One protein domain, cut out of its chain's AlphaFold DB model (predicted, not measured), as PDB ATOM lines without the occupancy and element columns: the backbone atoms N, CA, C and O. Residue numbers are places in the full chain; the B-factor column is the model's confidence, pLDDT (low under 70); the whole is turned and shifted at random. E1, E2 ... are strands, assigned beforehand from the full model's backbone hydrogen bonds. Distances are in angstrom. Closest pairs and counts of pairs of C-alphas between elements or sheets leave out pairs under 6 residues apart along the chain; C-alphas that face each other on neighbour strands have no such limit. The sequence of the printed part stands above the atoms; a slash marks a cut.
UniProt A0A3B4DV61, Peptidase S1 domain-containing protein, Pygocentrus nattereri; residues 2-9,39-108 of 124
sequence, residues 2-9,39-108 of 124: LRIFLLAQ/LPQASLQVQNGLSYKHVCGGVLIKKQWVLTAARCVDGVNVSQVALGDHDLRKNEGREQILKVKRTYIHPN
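Overview. This is residues 2 to 9 and 39 to 108 of the 124 residues of the protein "Peptidase S1 domain-containing protein" of Pygocentrus nattereri (UniProt A0A3B4DV61). Six strands close into a small barrel, E3 and E6 bending sharply, with a long loop, residues 84 to 95, at one end of its long axis. Round the mixed ring run E1 E4 E3 E2 E5 E6. The 78 printed residues, all strand in class, are compact: radius of gyration of the C-alphas 11.8 A, spans 38 by 29 by 20 A.

Arrangement. Start at E1, residues 2 to 6, parallel to E4, residues 65 to 68 (N 5 to O 66, 2.8 A), and E6, residues 96 to 104 (N 101 to O 2, 2.8 A). E3, residues 51 to 62, forms hairpins with E2, residues 41 to 48 (N 44 to O 56, 2.8 A), and E4 (N 59 to O 67, 2.8 A). E5, residues 78 to 83, is antiparallel to E2 (N 43 to O 82, 2.8 A) and E6 (N 81 to O 98, 2.8 A), its hairpin partner. E2 E3 E4 form a meander, successive antiparallel neighbours; E5 beside E2 completes a Greek key.

Along the chain. Find C-alpha 2 at (-10.075, 15.945, -16.258), opening E1; E6 ends at C-alpha 104, (-19.951, 12.333, -20.783). E3 measures 27.2 A.

Size, cuts and confidence. Residues 10 to 38 are cut out; C-alphas 9 and 39 are 16.9 A apart. The E5 to E6 link is long. Among residues under pLDDT 70 are 85 to 94.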
ATOM      1  N   LEU A   2      -9.872  17.015 -15.264       63.19
ATOM      2  CA  LEU A   2     -10.075  15.945 -16.258       63.19
ATOM      3  C   LEU A   2     -11.515  15.903 -16.787       63.19
ATOM      4  O   LEU A   2     -12.454  16.238 -16.065       63.19
ATOM      5  N   ARG A   3     -11.696  15.451 -18.029       71.50
ATOM      6  CA  ARG A   3     -12.985  15.067 -18.618       71.50
ATOM      7  C   ARG A   3     -12.979  13.558 -18.849       71.50
ATOM      8  O   ARG A   3     -11.982  13.018 -19.314       71.50
ATOM      9  N   ILE A   4     -14.071  12.880 -18.530       67.75
ATOM     10  CA  ILE A   4     -14.222  11.450 -18.820       67.75
ATOM     11  C   ILE A   4     -15.117  11.323 -20.050       67.75
ATOM     12  O   ILE A   4     -16.255  11.792 -20.026       67.75
ATOM     13  N   PHE A   5     -14.578  10.750 -21.125       69.69
ATOM     14  CA  PHE A   5     -15.320  10.394 -22.332       69.69
ATOM     15  C   PHE A   5     -15.706   8.923 -22.255       69.69
ATOM     16  O   PHE A   5     -14.922   8.115 -21.768       69.69
ATOM     17  N   LEU A   6     -16.897   8.565 -22.716       63.09
ATOM     18  CA  LEU A   6     -17.388   7.196 -22.619       63.09
ATOM     19  C   LEU A   6     -17.722   6.706 -24.015       63.09
ATOM     20  O   LEU A   6     -18.598   7.260 -24.674       63.09
ATOM     21  N   LEU A   7     -17.021   5.660 -24.438       52.03
ATOM     22  CA  LEU A   7     -17.512   4.777 -25.482       52.03
ATOM     23  C   LEU A   7     -18.090   3.572 -24.755       52.03
ATOM     24  O   LEU A   7     -17.448   2.995 -23.875       52.03
ATOM     25  N   ALA A   8     -19.336   3.246 -25.071       41.41
ATOM     26  CA  ALA A   8     -19.959   2.035 -24.585       41.41
ATOM     27  C   ALA A   8     -19.328   0.857 -25.328       41.41
ATOM     28  O   ALA A   8     -19.825   0.437 -26.363       41.41
ATOM     29  N   GLN A   9     -18.192   0.360 -24.843       39.88
ATOM     30  CA  GLN A   9     -17.735  -0.943 -25.300       39.88
ATOM     31  C   GLN A   9     -18.654  -2.002 -24.680       39.88
ATOM     32  O   GLN A   9     -18.938  -1.912 -23.477       39.88
ATOM     33  N   LEU A  39      -1.058   4.695 -23.725       57.00
ATOM     34  CA  LEU A  39      -2.148   5.275 -22.949       57.00
ATOM     35  C   LEU A  39      -2.014   4.812 -21.494       57.00
ATOM     36  O   LEU A  39      -2.107   3.613 -21.230       57.00
ATOM     37  N   PRO A  40      -1.753   5.725 -20.541       65.94
ATOM     38  CA  PRO A  40      -1.622   5.334 -19.149       65.94
ATOM     39  C   PRO A  40      -2.953   4.788 -18.637       65.94
ATOM     40  O   PRO A  40      -4.022   5.360 -18.887       65.94
ATOM     41  N   GLN A  41      -2.862   3.669 -17.916       73.75
ATOM     42  CA  GLN A  41      -4.003   3.064 -17.244       73.75
ATOM     43  C   GLN A  41      -4.536   4.019 -16.177       73.75
ATOM     44  O   GLN A  41      -3.775   4.703 -15.485       73.75
ATOM     45  N   ALA A  42      -5.859   4.064 -16.082       79.19
ATOM     46  CA  ALA A  42      -6.605   4.936 -15.202       79.19
ATOM     47  C   ALA A  42      -7.443   4.111 -14.225       79.19
ATOM     48  O   ALA A  42      -8.164   3.197 -14.612       79.19
ATOM     49  N   SER A  43      -7.374   4.471 -12.953       82.25
ATOM     50  CA  SER A  43      -8.141   3.903 -11.855       82.25
ATOM     51  C   SER A  43      -9.180   4.936 -11.430       82.25
ATOM     52  O   SER A  43      -8.838   5.999 -10.909       82.25
ATOM     53  N   LEU A  44     -10.455   4.664 -11.712       83.94
ATOM     54  CA  LEU A  44     -11.561   5.538 -11.342       83.94
ATOM     55  C   LEU A  44     -11.926   5.290  -9.887       83.94
ATOM     56  O   LEU A  44     -12.188   4.155  -9.481       83.94
ATOM     57  N   GLN A  45     -11.959   6.366  -9.109       85.62
ATOM     58  CA  GLN A  45     -12.190   6.309  -7.679       85.62
ATOM     59  C   GLN A  45     -13.377   7.179  -7.268       85.62
ATOM     60  O   GLN A  45     -13.528   8.336  -7.682       85.62
ATOM     61  N   VAL A  46     -14.207   6.612  -6.400       85.06
ATOM     62  CA  VAL A  46     -15.331   7.305  -5.770       85.06
ATOM     63  C   VAL A  46     -14.981   7.650  -4.340       85.06
ATOM     64  O   VAL A  46     -14.314   6.880  -3.643       85.06
ATOM     65  N   GLN A  47     -15.438   8.813  -3.902       83.75
ATOM     66  CA  GLN A  47     -15.347   9.187  -2.506       83.75
ATOM     67  C   GLN A  47     -16.387   8.404  -1.697       83.75
ATOM     68  O   GLN A  47     -17.586   8.496  -1.952       83.75
ATOM     69  N   ASN A  48     -15.920   7.644  -0.711       81.31
ATOM     70  CA  ASN A  48     -16.749   6.971   0.278       81.31
ATOM     71  C   ASN A  48     -16.339   7.469   1.672       81.31
ATOM     72  O   ASN A  48     -15.371   6.987   2.264       81.31
ATOM     73  N   GLY A  49     -17.033   8.497   2.166       83.50
ATOM     74  CA  GLY A  49     -16.665   9.198   3.398       83.50
ATOM     75  C   GLY A  49     -15.318   9.923   3.275       83.50
ATOM     76  O   GLY A  49     -15.164  10.830   2.453       83.50
ATOM     77  N   LEU A  50     -14.344   9.519   4.096       78.62
ATOM     78  CA  LEU A  50     -12.978  10.067   4.111       78.62
ATOM     79  C   LEU A  50     -12.000   9.301   3.204       78.62
ATOM     80  O   LEU A  50     -10.837   9.686   3.097       78.62
ATOM     81  N   SER A  51     -12.443   8.216   2.565       81.38
ATOM     82  CA  SER A  51     -11.584   7.343   1.762       81.38
ATOM     83  C   SER A  51     -12.014   7.320   0.299       81.38
ATOM     84  O   SER A  51     -13.184   7.509  -0.028       81.38
ATOM     85  N   TYR A  52     -11.060   7.050  -0.589       82.38
ATOM     86  CA  TYR A  52     -11.318   6.859  -2.012       82.38
ATOM     87  C   TYR A  52     -11.248   5.376  -2.345       82.38
ATOM     88  O   TYR A  52     -10.268   4.709  -2.018       82.38
ATOM     89  N   LYS A  53     -12.299   4.852  -2.976       83.12
ATOM     90  CA  LYS A  53     -12.388   3.441  -3.358       83.12
ATOM     91  C   LYS A  53     -12.318   3.312  -4.872       83.12
ATOM     92  O   LYS A  53     -13.045   4.009  -5.574       83.12
ATOM     93  N   HIS A  54     -11.474   2.403  -5.357       83.81
ATOM     94  CA  HIS A  54     -11.458   2.006  -6.762       83.81
ATOM     95  C   HIS A  54     -12.798   1.373  -7.158       83.81
ATOM     96  O   HIS A  54     -13.314   0.512  -6.443       83.81
ATOM     97  N   VAL A  55     -13.344   1.806  -8.294       82.75
ATOM     98  CA  VAL A  55     -14.603   1.290  -8.851       82.75
ATOM     99  C   VAL A  55     -14.371   0.599 -10.181       82.75
ATOM    100  O   VAL A  55     -14.831  -0.522 -10.356       82.75
ATOM    101  N   CYS A  56     -13.656   1.251 -11.098       81.75
ATOM    102  CA  CYS A  56     -13.425   0.735 -12.442       81.75
ATOM    103  C   CYS A  56     -12.079   1.170 -13.014       81.75
ATOM    104  O   CYS A  56     -11.490   2.168 -12.592       81.75
ATOM    105  N   GLY A  57     -11.628   0.435 -14.030       80.44
ATOM    106  CA  GLY A  57     -10.505   0.820 -14.877       80.44
ATOM    107  C   GLY A  57     -10.902   1.764 -16.017       80.44
ATOM    108  O   GLY A  57     -12.074   1.927 -16.362       80.44
ATOM    109  N   GLY A  58      -9.901   2.380 -16.629       79.44
ATOM    110  CA  GLY A  58     -10.023   3.199 -17.826       79.44
ATOM    111  C   GLY A  58      -8.661   3.442 -18.466       79.44
ATOM    112  O   GLY A  58      -7.631   2.992 -17.966       79.44
ATOM    113  N   VAL A  59      -8.649   4.186 -19.567       77.62
ATOM    114  CA  VAL A  59      -7.431   4.526 -20.311       77.62
ATOM    115  C   VAL A  59      -7.415   6.007 -20.657       77.62
ATOM    116  O   VAL A  59      -8.416   6.574 -21.089       77.62
ATOM    117  N   LEU A  60      -6.284   6.678 -20.459       77.38
ATOM    118  CA  LEU A  60      -6.147   8.083 -20.833       77.38
ATOM    119  C   LEU A  60      -5.903   8.199 -22.343       77.38
ATOM    120  O   LEU A  60      -4.778   8.020 -22.787       77.38
ATOM    121  N   ILE A  61      -6.924   8.558 -23.121       77.12
ATOM    122  CA  ILE A  61      -6.831   8.740 -24.584       77.12
ATOM    123  C   ILE A  61      -6.224  10.089 -24.995       77.12
ATOM    124  O   ILE A  61      -5.710  10.249 -26.099       77.12
ATOM    125  N   LYS A  62      -6.278  11.094 -24.116       71.56
ATOM    126  CA  LYS A  62      -5.691  12.428 -24.334       71.56
ATOM    127  C   LYS A  62      -5.360  13.048 -22.982       71.56
ATOM    128  O   LYS A  62      -5.976  12.687 -21.991       71.56
ATOM    129  N   LYS A  63      -4.473  14.054 -22.933       73.19
ATOM    130  CA  LYS A  63      -3.991  14.716 -21.689       73.19
ATOM    131  C   LYS A  63      -5.065  15.053 -20.641       73.19
ATOM    132  O   LYS A  63      -4.740  15.205 -19.471       73.19
ATOM    133  N   GLN A  64      -6.320  15.234 -21.053       80.12
ATOM    134  CA  GLN A  64      -7.436  15.502 -20.149       80.12
ATOM    135  C   GLN A  64      -8.680  14.649 -20.434       80.12
ATOM    136  O   GLN A  64      -9.770  15.036 -20.017       80.12
ATOM    137  N   TRP A  65      -8.535  13.540 -21.158       80.69
ATOM    138  CA  TRP A  65      -9.640  12.673 -21.551       80.69
ATOM    139  C   TRP A  65      -9.339  11.230 -21.187       80.69
ATOM    140  O   TRP A  65      -8.387  10.645 -21.702       80.69
ATOM    141  N   VAL A  66     -10.162  10.681 -20.300       81.88
ATOM    142  CA  VAL A  66     -10.127   9.269 -19.913       81.88
ATOM    143  C   VAL A  66     -11.306   8.570 -20.556       81.88
ATOM    144  O   VAL A  66     -12.424   9.065 -20.453       81.88
ATOM    145  N   LEU A  67     -11.034   7.445 -21.200       80.00
ATOM    146  CA  LEU A  67     -12.012   6.515 -21.731       80.00
ATOM    147  C   LEU A  67     -12.288   5.419 -20.697       80.00
ATOM    148  O   LEU A  67     -11.356   4.853 -20.128       80.00
ATOM    149  N   THR A  68     -13.558   5.131 -20.437       79.31
ATOM    150  CA  THR A  68     -14.006   4.026 -19.574       79.31
ATOM    151  C   THR A  68     -15.399   3.564 -20.022       79.31
ATOM    152  O   THR A  68     -15.999   4.178 -20.908       79.31
ATOM    153  N   ALA A  69     -15.918   2.500 -19.413       75.94
ATOM    154  CA  ALA A  69     -17.252   1.988 -19.694       75.94
ATOM    155  C   ALA A  69     -18.341   2.880 -19.074       75.94
ATOM    156  O   ALA A  69     -18.211   3.361 -17.946       75.94
ATOM    157  N   ALA A  70     -19.459   3.060 -19.781       74.12
ATOM    158  CA  ALA A  70     -20.581   3.866 -19.293       74.12
ATOM    159  C   ALA A  70     -21.194   3.306 -17.995       74.12
ATOM    160  O   ALA A  70     -21.441   4.065 -17.061       74.12
ATOM    161  N   ARG A  71     -21.317   1.978 -17.878       77.31
ATOM    162  CA  ARG A  71     -21.800   1.284 -16.668       77.31
ATOM    163  C   ARG A  71     -21.034   1.651 -15.394       77.31
ATOM    164  O   ARG A  71     -21.614   1.668 -14.318       77.31
ATOM    165  N   CYS A  72     -19.747   1.966 -15.509       77.56
ATOM    166  CA  CYS A  72     -18.897   2.301 -14.366       77.56
ATOM    167  C   CYS A  72     -19.208   3.656 -13.728       77.56
ATOM    168  O   CYS A  72     -18.824   3.912 -12.588       77.56
ATOM    169  N   VAL A  73     -19.844   4.548 -14.483       78.25
ATOM    170  CA  VAL A  73     -20.069   5.943 -14.087       78.25
ATOM    171  C   VAL A  73     -21.540   6.339 -14.141       78.25
ATOM    172  O   VAL A  73     -21.921   7.430 -13.724       78.25
ATOM    173  N   ASP A  74     -22.385   5.438 -14.622       79.25
ATOM    174  CA  ASP A  74     -23.821   5.597 -14.653       79.25
ATOM    175  C   ASP A  74     -24.415   5.470 -13.242       79.25
ATOM    176  O   ASP A  74     -24.374   4.416 -12.610       79.25
ATOM    177  N   GLY A  75     -24.928   6.583 -12.712       75.56
ATOM    178  CA  GLY A  75     -25.382   6.681 -11.322       75.56
ATOM    179  C   GLY A  75     -24.250   6.753 -10.288       75.56
ATOM    180  O   GLY A  75     -24.526   6.774  -9.091       75.56
ATOM    181  N   VAL A  76     -22.987   6.830 -10.727       80.44
ATOM    182  CA  VAL A  76     -21.808   6.849  -9.853       80.44
ATOM    183  C   VAL A  76     -21.055   8.173  -9.996       80.44
ATOM    184  O   VAL A  76     -20.564   8.530 -11.066       80.44
ATOM    185  N   ASN A  77     -20.898   8.896  -8.885       81.62
ATOM    186  CA  ASN A  77     -20.135  10.145  -8.852       81.62
ATOM    187  C   ASN A  77     -18.634   9.879  -8.691       81.62
ATOM    188  O   ASN A  77     -18.083   9.912  -7.588       81.62
ATOM    189  N   VAL A  78     -17.954   9.636  -9.813       82.75
ATOM    190  CA  VAL A  78     -16.492   9.509  -9.837       82.75
ATOM    191  C   VAL A  78     -15.857  10.834  -9.429       82.75
ATOM    192  O   VAL A  78     -16.011  11.852 -10.102       82.75
ATOM    193  N   SER A  79     -15.135  10.817  -8.313       84.00
ATOM    194  CA  SER A  79     -14.553  12.022  -7.716       84.00
ATOM    195  C   SER A  79     -13.152  12.289  -8.266       84.00
ATOM    196  O   SER A  79     -12.785  13.433  -8.555       84.00
ATOM    197  N   GLN A  80     -12.370  11.225  -8.452       86.12
ATOM    198  CA  GLN A  80     -10.996  11.326  -8.925       86.12
ATOM    199  C   GLN A  80     -10.578  10.119  -9.757       86.12
ATOM    200  O   GLN A  80     -11.186   9.051  -9.704       86.12
ATOM    201  N   VAL A  81      -9.526  10.321 -10.537       84.44
ATOM    202  CA  VAL A  81      -8.881   9.300 -11.350       84.44
ATOM    203  C   VAL A  81      -7.407   9.266 -10.978       84.44
ATOM    204  O   VAL A  81      -6.756  10.310 -11.005       84.44
ATOM    205  N   ALA A  82      -6.892   8.089 -10.641       83.88
ATOM    206  CA  ALA A  82      -5.466   7.847 -10.458       83.88
ATOM    207  C   ALA A  82      -4.880   7.264 -11.753       83.88
ATOM    208  O   ALA A  82      -5.417   6.302 -12.294       83.88
ATOM    209  N   LEU A  83      -3.821   7.869 -12.286       81.25
ATOM    210  CA  LEU A  83      -3.118   7.406 -13.486       81.25
ATOM    211  C   LEU A  83      -1.744   6.851 -13.124       81.25
ATOM    212  O   LEU A  83      -1.078   7.416 -12.260       81.25
ATOM    213  N   GLY A  84      -1.288   5.838 -13.864       70.81
ATOM    214  CA  GLY A  84       0.076   5.308 -13.720       70.81
ATOM    215  C   GLY A  84       0.291   4.471 -12.459       70.81
ATOM    216  O   GLY A  84       1.422   4.350 -12.005       70.81
ATOM    217  N   ASP A  85      -0.794   3.930 -11.912       67.50
ATOM    218  CA  ASP A  85      -0.785   3.028 -10.766       67.50
ATOM    219  C   ASP A  85      -0.524   1.589 -11.242       67.50
ATOM    220  O   ASP A  85      -1.202   1.110 -12.159       67.50
ATOM    221  N   HIS A  86       0.475   0.921 -10.664       64.88
ATOM    222  CA  HIS A  86       0.794  -0.473 -10.972       64.88
ATOM    223  C   HIS A  86       0.228  -1.450  -9.934       64.88
ATOM    224  O   HIS A  86      -0.202  -2.547 -10.298       64.88
ATOM    225  N   ASP A  87       0.179  -1.049  -8.665       62.03
ATOM    226  CA  ASP A  87      -0.406  -1.818  -7.571       62.03
ATOM    227  C   ASP A  87      -1.403  -0.931  -6.825       62.03
ATOM    228  O   ASP A  87      -1.037  -0.178  -5.932       62.03
ATOM    229  N   LEU A  88      -2.694  -1.118  -7.121       63.78
ATOM    230  CA  LEU A  88      -3.816  -0.369  -6.534       63.78
ATOM    231  C   LEU A  88      -3.851  -0.368  -4.989       63.78
ATOM    232  O   LEU A  88      -4.674   0.328  -4.387       63.78
ATOM    233  N   ARG A  89      -3.045  -1.209  -4.327       64.44
ATOM    234  CA  ARG A  89      -2.957  -1.336  -2.866       64.44
ATOM    235  C   ARG A  89      -1.791  -0.554  -2.264       64.44
ATOM    236  O   ARG A  89      -1.733  -0.441  -1.038       64.44
ATOM    237  N   LYS A  90      -0.858  -0.059  -3.078       63.28
ATOM    238  CA  LYS A  90       0.357   0.625  -2.637       63.28
ATOM    239  C   LYS A  90       0.532   1.916  -3.413       63.28
ATOM    240  O   LYS A  90       0.576   1.902  -4.626       63.28
ATOM    241  N   ASN A  91       0.722   3.010  -2.685       65.19
ATOM    242  CA  ASN A  91       1.138   4.260  -3.303       65.19
ATOM    243  C   ASN A  91       2.638   4.177  -3.629       65.19
ATOM    244  O   ASN A  91       3.482   4.209  -2.731       65.19
ATOM    245  N   GLU A  92       2.961   4.036  -4.907       63.03
ATOM    246  CA  GLU A  92       4.312   3.982  -5.462       63.03
ATOM    247  C   GLU A  92       4.900   5.383  -5.718       63.03
ATOM    248  O   GLU A  92       6.044   5.517  -6.164       63.03
ATOM    249  N   GLY A  93       4.137   6.449  -5.446       64.44
ATOM    250  CA  GLY A  93       4.576   7.845  -5.530       64.44
ATOM    251  C   GLY A  93       4.710   8.393  -6.954       64.44
ATOM    252  O   GLY A  93       5.042   9.564  -7.135       64.44
ATOM    253  N   ARG A  94       4.445   7.568  -7.973       68.69
ATOM    254  CA  ARG A  94       4.392   7.972  -9.391       68.69
ATOM    255  C   ARG A  94       2.967   8.143  -9.912       68.69
ATOM    256  O   ARG A  94       2.788   8.578 -11.052       68.69
ATOM    257  N   GLU A  95       1.971   7.839  -9.085       74.81
ATOM    258  CA  GLU A  95       0.563   7.995  -9.429       74.81
ATOM    259  C   GLU A  95       0.191   9.466  -9.601       74.81
ATOM    260  O   GLU A  95       0.490  10.321  -8.764       74.81
ATOM    261  N   GLN A  96      -0.539   9.772 -10.670       79.44
ATOM    262  CA  GLN A  96      -1.136  11.090 -10.850       79.44
ATOM    263  C   GLN A  96      -2.612  11.037 -10.481       79.44
ATOM    264  O   GLN A  96      -3.425  10.489 -11.226       79.44
ATOM    265  N   ILE A  97      -2.965  11.642  -9.346       83.12
ATOM    266  CA  ILE A  97      -4.352  11.753  -8.893       83.12
ATOM    267  C   ILE A  97      -4.948  13.053  -9.424       83.12
ATOM    268  O   ILE A  97      -4.488  14.157  -9.128       83.12
ATOM    269  N   LEU A  98      -6.004  12.929 -10.221       84.75
ATOM    270  CA  LEU A  98      -6.625  14.038 -10.926       84.75
ATOM    271  C   LEU A  98      -8.136  14.046 -10.688       84.75
ATOM    272  O   LEU A  98      -8.829  13.051 -10.893       84.75
ATOM    273  N   LYS A  99      -8.674  15.207 -10.298       83.94
ATOM    274  CA  LYS A  99     -10.117  15.388 -10.086       83.94
ATOM    275  C   LYS A  99     -10.894  15.407 -11.401       83.94
ATOM    276  O   LYS A  99     -10.500  16.080 -12.369       83.94
ATOM    277  N   VAL A 100     -12.033  14.723 -11.392       84.00
ATOM    278  CA  VAL A 100     -12.985  14.693 -12.506       84.00
ATOM    279  C   VAL A 100     -13.791  15.987 -12.516       84.00
ATOM    280  O   VAL A 100     -14.308  16.420 -11.493       84.00
ATOM    281  N   LYS A 101     -13.887  16.632 -13.681       83.62
ATOM    282  CA  LYS A 101     -14.713  17.833 -13.872       83.62
ATOM    283  C   LYS A 101     -16.114  17.485 -14.341       83.62
ATOM    284  O   LYS A 101     -17.078  18.075 -13.869       83.62
ATOM    285  N   ARG A 102     -16.199  16.620 -15.354       80.81
ATOM    286  CA  ARG A 102     -17.439  16.193 -16.006       80.81
ATOM    287  C   ARG A 102     -17.254  14.818 -16.630       80.81
ATOM    288  O   ARG A 102     -16.166  14.502 -17.122       80.81
ATOM    289  N   THR A 103     -18.357  14.092 -16.669       81.94
ATOM    290  CA  THR A 103     -18.489  12.766 -17.259       81.94
ATOM    291  C   THR A 103     -19.473  12.860 -18.419       81.94
ATOM    292  O   THR A 103     -20.515  13.496 -18.274       81.94
ATOM    293  N   TYR A 104     -19.130  12.284 -19.571       82.44
ATOM    294  CA  TYR A 104     -19.951  12.333 -20.783       82.44
ATOM    295  C   TYR A 104     -20.384  10.925 -21.170       82.44
ATOM    296  O   TYR A 104     -19.581  10.182 -21.727       82.44
ATOM    297  N   ILE A 105     -21.632  10.568 -20.848       78.69
ATOM    298  CA  ILE A 105     -22.254   9.286 -21.219       78.69
ATOM    299  C   ILE A 105     -22.774   9.386 -22.645       78.69
ATOM    300  O   ILE A 105     -23.358  10.400 -23.031       78.69
ATOM    301  N   HIS A 106     -22.516   8.342 -23.430       71.50
ATOM    302  CA  HIS A 106     -23.006   8.254 -24.795       71.50
ATOM    303  C   HIS A 106     -24.547   8.266 -24.793       71.50
ATOM    304  O   HIS A 106     -25.141   7.524 -24.012       71.50
ATOM    305  N   PRO A 107     -25.216   9.063 -25.646       74.81
ATOM    306  CA  PRO A 107     -26.674   9.220 -25.611       74.81
ATOM    307  C   PRO A 107     -27.438   7.919 -25.879       74.81
ATOM    308  O   PRO A 107     -28.547   7.760 -25.384       74.81
ATOM    309  N   ASN A 108     -26.837   6.980 -26.615       69.62
ATOM    310  CA  ASN A 108     -27.454   5.683 -26.903       69.62
ATOM    311  C   ASN A 108     -27.213   4.637 -25.806       69.62
ATOM    312  O   ASN A 108     -27.613   3.496 -25.993       69.62
TER     313      ASN A 108